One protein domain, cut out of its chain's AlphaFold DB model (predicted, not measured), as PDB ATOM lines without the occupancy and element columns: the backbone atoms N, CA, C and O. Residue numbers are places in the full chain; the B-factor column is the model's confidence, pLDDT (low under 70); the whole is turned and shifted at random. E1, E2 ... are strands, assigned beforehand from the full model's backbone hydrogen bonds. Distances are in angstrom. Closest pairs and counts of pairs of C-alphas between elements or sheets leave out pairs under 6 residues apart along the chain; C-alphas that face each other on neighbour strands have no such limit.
ATOM      1  N   THR A  29      -3.960  11.806   2.990       95.94
ATOM      2  CA  THR A  29      -3.780  12.651   1.805       95.94
ATOM      3  C   THR A  29      -3.344  11.800   0.612       95.94
ATOM      4  O   THR A  29      -2.211  11.317   0.570       95.94
ATOM      5  N   ILE A  30      -4.212  11.644  -0.391       94.56
ATOM      6  CA  ILE A  30      -3.895  10.923  -1.633       94.56
ATOM      7  C   ILE A  30      -3.636  11.919  -2.759       94.56
ATOM      8  O   ILE A  30      -4.490  12.745  -3.082       94.56
ATOM      9  N   TYR A  31      -2.475  11.812  -3.406       92.81
ATOM     10  CA  TYR A  31      -2.098  12.670  -4.528       92.81
ATOM     11  C   TYR A  31      -2.613  12.124  -5.866       92.81
ATOM     12  O   TYR A  31      -2.200  11.065  -6.337       92.81
ATOM     13  N   TYR A  32      -3.462  12.899  -6.535       91.75
ATOM     14  CA  TYR A  32      -3.922  12.667  -7.900       91.75
ATOM     15  C   TYR A  32      -3.109  13.512  -8.897       91.75
ATOM     16  O   TYR A  32      -3.048  14.740  -8.812       91.75
ATOM     17  N   LYS A  33      -2.478  12.863  -9.886       85.31
ATOM     18  CA  LYS A  33      -1.750  13.523 -10.997       85.31
ATOM     19  C   LYS A  33      -0.738  14.604 -10.550       85.31
ATOM     20  O   LYS A  33      -0.740  15.715 -11.073       85.31
ATOM     21  N   LYS A  34       0.153  14.266  -9.606       78.38
ATOM     22  CA  LYS A  34       1.332  15.047  -9.143       78.38
ATOM     23  C   LYS A  34       1.084  16.469  -8.590       78.38
ATOM     24  O   LYS A  34       2.036  17.062  -8.096       78.38
ATOM     25  N   LYS A  35      -0.128  17.034  -8.671       82.25
ATOM     26  CA  LYS A  35      -0.424  18.417  -8.237       82.25
ATOM     27  C   LYS A  35      -1.764  18.609  -7.524       82.25
ATOM     28  O   LYS A  35      -1.974  19.670  -6.951       82.25
ATOM     29  N   LEU A  36      -2.660  17.626  -7.559       90.06
ATOM     30  CA  LEU A  36      -3.927  17.667  -6.830       90.06
ATOM     31  C   LEU A  36      -3.888  16.603  -5.740       90.06
ATOM     32  O   LEU A  36      -3.288  15.549  -5.937       90.06
ATOM     33  N   PHE A  37      -4.521  16.860  -4.605       94.06
ATOM     34  CA  PHE A  37      -4.728  15.847  -3.580       94.06
ATOM     35  C   PHE A  37      -6.173  15.866  -3.105       94.06
ATOM     36  O   PHE A  37      -6.880  16.861  -3.264       94.06
ATOM     37  N   TYR A  38      -6.603  14.744  -2.547       95.06
ATOM     38  CA  TYR A  38      -7.881  14.625  -1.866       95.06
ATOM     39  C   TYR A  38      -7.702  13.813  -0.587       95.06
ATOM     40  O   TYR A  38      -6.771  13.014  -0.460       95.06
ATOM     41  N   CYS A  39      -8.586  14.056   0.370       96.00
ATOM     42  CA  CYS A  39      -8.550  13.434   1.684       96.00
ATOM     43  C   CYS A  39      -9.489  12.233   1.697       96.00
ATOM     44  O   CYS A  39     -10.637  12.342   1.260       96.00
ATOM     45  N   VAL A  40      -9.018  11.097   2.202       96.94
ATOM     46  CA  VAL A  40      -9.856   9.913   2.418       96.94
ATOM     47  C   VAL A  40      -9.775   9.453   3.862       96.94
ATOM     48  O   VAL A  40      -8.739   9.596   4.511       96.94
ATOM     49  N   MET A  41     -10.867   8.873   4.352       97.50
ATOM     50  CA  MET A  41     -10.856   8.180   5.636       97.50
ATOM     51  C   MET A  41     -10.089   6.856   5.499       97.50
ATOM     52  O   MET A  41     -10.261   6.168   4.484       97.50
ATOM     53  N   PRO A  42      -9.254   6.483   6.481       97.25
ATOM     54  CA  PRO A  42      -8.595   5.181   6.502       97.25
ATOM     55  C   PRO A  42      -9.633   4.051   6.487       97.25
ATOM     56  O   PRO A  42     -10.650   4.116   7.177       97.25
ATOM     57  N   VAL A  43      -9.378   3.018   5.685       97.12
ATOM     58  CA  VAL A  43     -10.218   1.811   5.626       97.12
ATOM     59  C   VAL A  43      -9.662   0.766   6.589       97.12
ATOM     60  O   VAL A  43      -8.469   0.469   6.551       97.12
ATOM     61  N   CYS A  44     -10.522   0.213   7.438       96.25
ATOM     62  CA  CYS A  44     -10.156  -0.826   8.395       96.25
ATOM     63  C   CYS A  44      -9.908  -2.185   7.738       96.25
ATOM     64  O   CYS A  44     -10.485  -2.503   6.696       96.25
ATOM     65  N   VAL A  45      -9.081  -3.010   8.382       95.94
ATOM     66  CA  VAL A  45      -9.022  -4.448   8.093       95.94
ATOM     67  C   VAL A  45     -10.324  -5.097   8.567       95.94
ATOM     68  O   VAL A  45     -10.882  -4.702   9.586       95.94
ATOM     69  N   ASP A  46     -10.772  -6.137   7.863       95.38
ATOM     70  CA  ASP A  46     -12.006  -6.879   8.167       95.38
ATOM     71  C   ASP A  46     -12.010  -7.538   9.568       95.38
ATOM     72  O   ASP A  46     -13.047  -8.000  10.030       95.38
ATOM     73  N   ASN A  47     -10.857  -7.588  10.247       94.38
ATOM     74  CA  ASN A  47     -10.700  -8.141  11.595       94.38
ATOM     75  C   ASN A  47     -10.907  -7.108  12.719       94.38
ATOM     76  O   ASN A  47     -10.787  -7.449  13.891       94.38
ATOM     77  N   CYS A  48     -11.156  -5.838  12.396       94.50
ATOM     78  CA  CYS A  48     -11.346  -4.817  13.420       94.50
ATOM     79  C   CYS A  48     -12.780  -4.842  13.961       94.50
ATOM     80  O   CYS A  48     -13.738  -4.929  13.199       94.50
ATOM     81  N   SER A  49     -12.912  -4.781  15.286       94.50
ATOM     82  CA  SER A  49     -14.197  -4.784  15.992       94.50
ATOM     83  C   SER A  49     -15.031  -3.535  15.689       94.50
ATOM     84  O   SER A  49     -14.485  -2.468  15.392       94.50
ATOM     85  N   ASP A  50     -16.351  -3.634  15.871       95.12
ATOM     86  CA  ASP A  50     -17.298  -2.509  15.801       95.12
ATOM     87  C   ASP A  50     -16.954  -1.375  16.792       95.12
ATOM     88  O   ASP A  50     -17.421  -0.243  16.650       95.12
ATOM     89  N   HIS A  51     -16.121  -1.658  17.799       95.56
ATOM     90  CA  HIS A  51     -15.656  -0.706  18.811       95.56
ATOM     91  C   HIS A  51     -14.296  -0.075  18.488       95.56
ATOM     92  O   HIS A  51     -13.592   0.402  19.382       95.56
ATOM     93  N   THR A  52     -13.916  -0.049  17.211       96.44
ATOM     94  CA  THR A  52     -12.673   0.568  16.735       96.44
ATOM     95  C   THR A  52     -12.941   1.766  15.833       96.44
ATOM     96  O   THR A  52     -13.968   1.862  15.160       96.44
ATOM     97  N   ARG A  53     -11.985   2.694  15.790       95.94
ATOM     98  CA  ARG A  53     -11.825   3.647  14.691       95.94
ATOM     99  C   ARG A  53     -10.522   3.342  13.971       95.94
ATOM    100  O   ARG A  53      -9.519   3.020  14.604       95.94
ATOM    101  N   CYS A  54     -10.508   3.506  12.658       96.31
ATOM    102  CA  CYS A  54      -9.263   3.391  11.917       96.31
ATOM    103  C   CYS A  54      -8.519   4.708  11.879       96.31
ATOM    104  O   CYS A  54      -9.098   5.774  11.671       96.31
ATOM    105  N   THR A  55      -7.216   4.607  12.084       96.31
ATOM    106  CA  THR A  55      -6.281   5.719  12.032       96.31
ATOM    107  C   THR A  55      -5.235   5.440  10.970       96.31
ATOM    108  O   THR A  55      -4.878   4.289  10.699       96.31
ATOM    109  N   LYS A  56      -4.776   6.508  10.315       94.94
ATOM    110  CA  LYS A  56      -3.668   6.407   9.368       94.94
ATOM    111  C   LYS A  56      -2.374   6.034  10.111       94.94
ATOM    112  O   LYS A  56      -2.224   6.430  11.270       94.94
ATOM    113  N   PRO A  57      -1.438   5.313   9.476       93.56
ATOM    114  CA  PRO A  57      -0.158   4.999  10.100       93.56
ATOM    115  C   PRO A  57       0.679   6.254  10.370       93.56
ATOM    116  O   PRO A  57       0.415   7.334   9.840       93.56
ATOM    117  N   TYR A  58       1.707   6.089  11.207       89.62
ATOM    118  CA  TYR A  58       2.608   7.174  11.610       89.62
ATOM    119  C   TYR A  58       3.397   7.765  10.434       89.62
ATOM    120  O   TYR A  58       3.714   8.951  10.429       89.62
ATOM    121  N   GLU A  59       3.713   6.941   9.434       90.88
ATOM    122  CA  GLU A  59       4.386   7.384   8.218       90.88
ATOM    123  C   GLU A  59       3.367   7.875   7.186       90.88
ATOM    124  O   GLU A  59       2.330   7.244   6.965       90.88
ATOM    125  N   ASP A  60       3.673   9.001   6.535       83.56
ATOM    126  CA  ASP A  60       2.836   9.553   5.473       83.56
ATOM    127  C   ASP A  60       2.799   8.593   4.277       83.56
ATOM    128  O   ASP A  60       3.702   8.551   3.437       83.56
ATOM    129  N   ILE A  61       1.716   7.827   4.186       88.50
ATOM    130  CA  ILE A  61       1.430   6.960   3.048       88.50
ATOM    131  C   ILE A  61       0.532   7.677   2.037       88.50
ATOM    132  O   ILE A  61      -0.423   8.369   2.385       88.50
ATOM    133  N   HIS A  62       0.823   7.492   0.750       91.69
ATOM    134  CA  HIS A  62       0.029   8.048  -0.358       91.69
ATOM    135  C   HIS A  62      -0.991   7.051  -0.931       91.69
ATOM    136  O   HIS A  62      -1.565   7.288  -1.995       91.69
ATOM    137  N   VAL A  63      -1.201   5.928  -0.243       94.12
ATOM    138  CA  VAL A  63      -2.125   4.852  -0.614       94.12
ATOM    139  C   VAL A  63      -2.936   4.490   0.623       94.12
ATOM    140  O   VAL A  63      -2.360   4.300   1.682       94.12
ATOM    141  N   ASN A  64      -4.258   4.384   0.505       95.06
ATOM    142  CA  ASN A  64      -5.117   3.923   1.598       95.06
ATOM    143  C   ASN A  64      -5.181   2.388   1.596       95.06
ATOM    144  O   ASN A  64      -6.160   1.802   1.130       95.06
ATOM    145  N   ASP A  65      -4.093   1.745   2.020       96.12
ATOM    146  CA  ASP A  65      -4.026   0.289   2.166       96.12
ATOM    147  C   ASP A  65      -4.589  -0.120   3.530       96.12
ATOM    148  O   ASP A  65      -4.087   0.302   4.573       96.12
ATOM    149  N   LYS A  66      -5.611  -0.983   3.516       96.38
ATOM    150  CA  LYS A  66      -6.250  -1.481   4.736       96.38
ATOM    151  C   LYS A  66      -5.260  -2.153   5.688       96.38
ATOM    152  O   LYS A  66      -5.425  -2.021   6.891       96.38
ATOM    153  N   ASN A  67      -4.216  -2.810   5.175       96.25
ATOM    154  CA  ASN A  67      -3.242  -3.535   6.001       96.25
ATOM    155  C   ASN A  67      -2.210  -2.619   6.681       96.25
ATOM    156  O   ASN A  67      -1.479  -3.079   7.554       96.25
ATOM    157  N   LEU A  68      -2.116  -1.352   6.259       95.75
ATOM    158  CA  LEU A  68      -1.215  -0.359   6.852       95.75
ATOM    159  C   LEU A  68      -1.924   0.530   7.881       95.75
ATOM    160  O   LEU A  68      -1.262   1.192   8.677       95.75
ATOM    161  N   ASN A  69      -3.256   0.567   7.860       95.19
ATOM    162  CA  ASN A  69      -4.045   1.350   8.803       95.19
ATOM    163  C   ASN A  69      -4.103   0.659  10.170       95.19
ATOM    164  O   ASN A  69      -4.153  -0.568  10.266       95.19
ATOM    165  N   VAL A  70      -4.126   1.461  11.233       95.56
ATOM    166  CA  VAL A  70      -4.143   0.971  12.615       95.56
ATOM    167  C   VAL A  70      -5.554   1.100  13.174       95.56
ATOM    168  O   VAL A  70      -6.154   2.178  13.124       95.56
ATOM    169  N   CYS A  71      -6.077   0.007  13.721       95.56
ATOM    170  CA  CYS A  71      -7.343   0.009  14.444       95.56
ATOM    171  C   CYS A  71      -7.096   0.470  15.881       95.56
ATOM    172  O   CYS A  71      -6.381  -0.174  16.643       95.56
ATOM    173  N   GLU A  72      -7.652   1.624  16.227       96.00
ATOM    174  CA  GLU A  72      -7.582   2.222  17.555       96.00
ATOM    175  C   GLU A  72      -8.927   2.013  18.252       96.00
ATOM    176  O   GLU A  72      -9.980   2.249  17.656       96.00
ATOM    177  N   CYS A  73      -8.920   1.574  19.509       96.69
ATOM    178  CA  CYS A  73     -10.158   1.410  20.262       96.69
ATOM    179  C   CYS A  73     -10.883   2.749  20.430       96.69
ATOM    180  O   CYS A  73     -10.266   3.796  20.654       96.69
ATOM    181  N   LEU A  74     -12.213   2.718  20.357       95.12
ATOM    182  CA  LEU A  74     -13.023   3.862  20.756       95.12
ATOM    183  C   LEU A  74     -12.809   4.162  22.253       95.12
ATOM    184  O   LEU A  74     -12.519   3.243  23.025       95.12
ATOM    185  N   PRO A  75     -12.971   5.428  22.689       93.62
ATOM    186  CA  PRO A  75     -12.865   5.786  24.100       93.62
ATOM    187  C   PRO A  75     -13.736   4.874  24.969       93.62
ATOM    188  O   PRO A  75     -14.923   4.709  24.689       93.62
ATOM    189  N   GLY A  76     -13.127   4.275  25.993       93.12
ATOM    190  CA  GLY A  76     -13.777   3.295  26.863       93.12
ATOM    191  C   GLY A  76     -13.538   1.833  26.515       93.12
ATOM    192  O   GLY A  76     -13.927   0.990  27.308       93.12
ATOM    193  N   TRP A  77     -12.891   1.503  25.401       95.62
ATOM    194  CA  TRP A  77     -12.583   0.118  25.031       95.62
ATOM    195  C   TRP A  77     -11.078  -0.141  25.062       95.62
ATOM    196  O   TRP A  77     -10.273   0.756  24.803       95.62
ATOM    197  N   LYS A  78     -10.691  -1.372  25.392       96.00
ATOM    198  CA  LYS A  78      -9.303  -1.845  25.425       96.00
ATOM    199  C   LYS A  78      -9.215  -3.319  25.017       96.00
ATOM    200  O   LYS A  78     -10.225  -3.959  24.744       96.00
ATOM    201  N   GLY A  79      -7.992  -3.840  24.987       94.19
ATOM    202  CA  GLY A  79      -7.696  -5.192  24.511       94.19
ATOM    203  C   GLY A  79      -7.217  -5.189  23.061       94.19
ATOM    204  O   GLY A  79      -7.264  -4.165  22.382       94.19
ATOM    205  N   GLU A  80      -6.727  -6.336  22.593       91.56
ATOM    206  CA  GLU A  80      -6.199  -6.491  21.228       91.56
ATOM    207  C   GLU A  80      -7.288  -6.275  20.165       91.56
ATOM    208  O   GLU A  80      -7.018  -5.702  19.113       91.56
ATOM    209  N   ASN A  81      -8.530  -6.657  20.481       93.31
ATOM    210  CA  ASN A  81      -9.687  -6.528  19.595       93.31
ATOM    211  C   ASN A  81     -10.702  -5.476  20.071       93.31
ATOM    212  O   ASN A  81     -11.804  -5.412  19.529       93.31
ATOM    213  N   CYS A  82     -10.358  -4.649  21.066       95.19
ATOM    214  CA  CYS A  82     -11.266  -3.652  21.649       95.19
ATOM    215  C   CYS A  82     -12.595  -4.255  22.141       95.19
ATOM    216  O   CYS A  82     -13.662  -3.668  21.967       95.19
ATOM    217  N   ASP A  83     -12.526  -5.456  22.704       94.81
ATOM    218  CA  ASP A  83     -13.638  -6.249  23.225       94.81
ATOM    219  C   ASP A  83     -13.773  -6.152  24.751       94.81
ATOM    220  O   ASP A  83     -14.797  -6.542  25.314       94.81
ATOM    221  N   GLU A  84     -12.773  -5.586  25.427       95.25
ATOM    222  CA  GLU A  84     -12.807  -5.341  26.861       95.25
ATOM    223  C   GLU A  84     -13.223  -3.897  27.158       95.25
ATOM    224  O   GLU A  84     -12.644  -2.937  26.647       95.25
ATOM    225  N   GLU A  85     -14.189  -3.720  28.057       93.50
ATOM    226  CA  GLU A  85     -14.523  -2.400  28.585       93.50
ATOM    227  C   GLU A  85     -13.377  -1.878  29.474       93.50
ATOM    228  O   GLU A  85     -12.920  -2.529  30.423       93.50
ATOM    229  N   ASP A  86     -12.909  -0.663  29.204       94.56
ATOM    230  CA  ASP A  86     -11.994   0.057  30.077       94.56
ATOM    231  C   ASP A  86     -12.757   0.663  31.256       94.56
ATOM    232  O   ASP A  86     -13.296   1.773  31.203       94.56
TER     233      ASP A  86
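What this domain is: This is residues 29 to 86 of the 360 residues of an uncharacterized protein of Piromyces sp. (strain E2) (UniProt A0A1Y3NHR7). With little regular structure, the domain is a loose rod of two small strand hairpins set one after the other: E1-E2 at one end, E3-E4 nearer the middle, and residues 74 to 86 folding back at the other end. The printed part has 58 residues, with strands E1 to E4 in chain order in two antiparallel sheets; it is all strand, though only 17 residues are in named elements. The radius of gyration of the C-alphas is 13.6 A and the spans are 45 by 19 by 18 A.

How they stand to each other: E1, residues 29 to 32, and E2, residues 36 to 40, form an antiparallel hairpin at 139 degrees, with N 32 and O 36 2.7 A apart. E3, residues 52 to 55, and E4, residues 70 to 73, form another at 142 degrees, with N 53 and O 72 2.8 A apart. E1 and E2 are each apart from E3 and E4. Residues 77 to 78 pair with 84 to 85, antiparallel.

Where its parts are: E1 begins at C-alpha 29 (-3.780, 12.651, 1.805) and is 9.7 A long, E2 13.4 A, E3 9.5 A; E4, 9.7 A, ends at C-alpha 73 (-10.158, 1.410, 20.262).

The domain as a whole: The farthest C-alphas, of Lys 35 and Glu 85, are 44.6 A apart. Links E2 to E3 and E3 to E4 are long. The printed part has no cut, and no printed residue is under 70 in pLDDT.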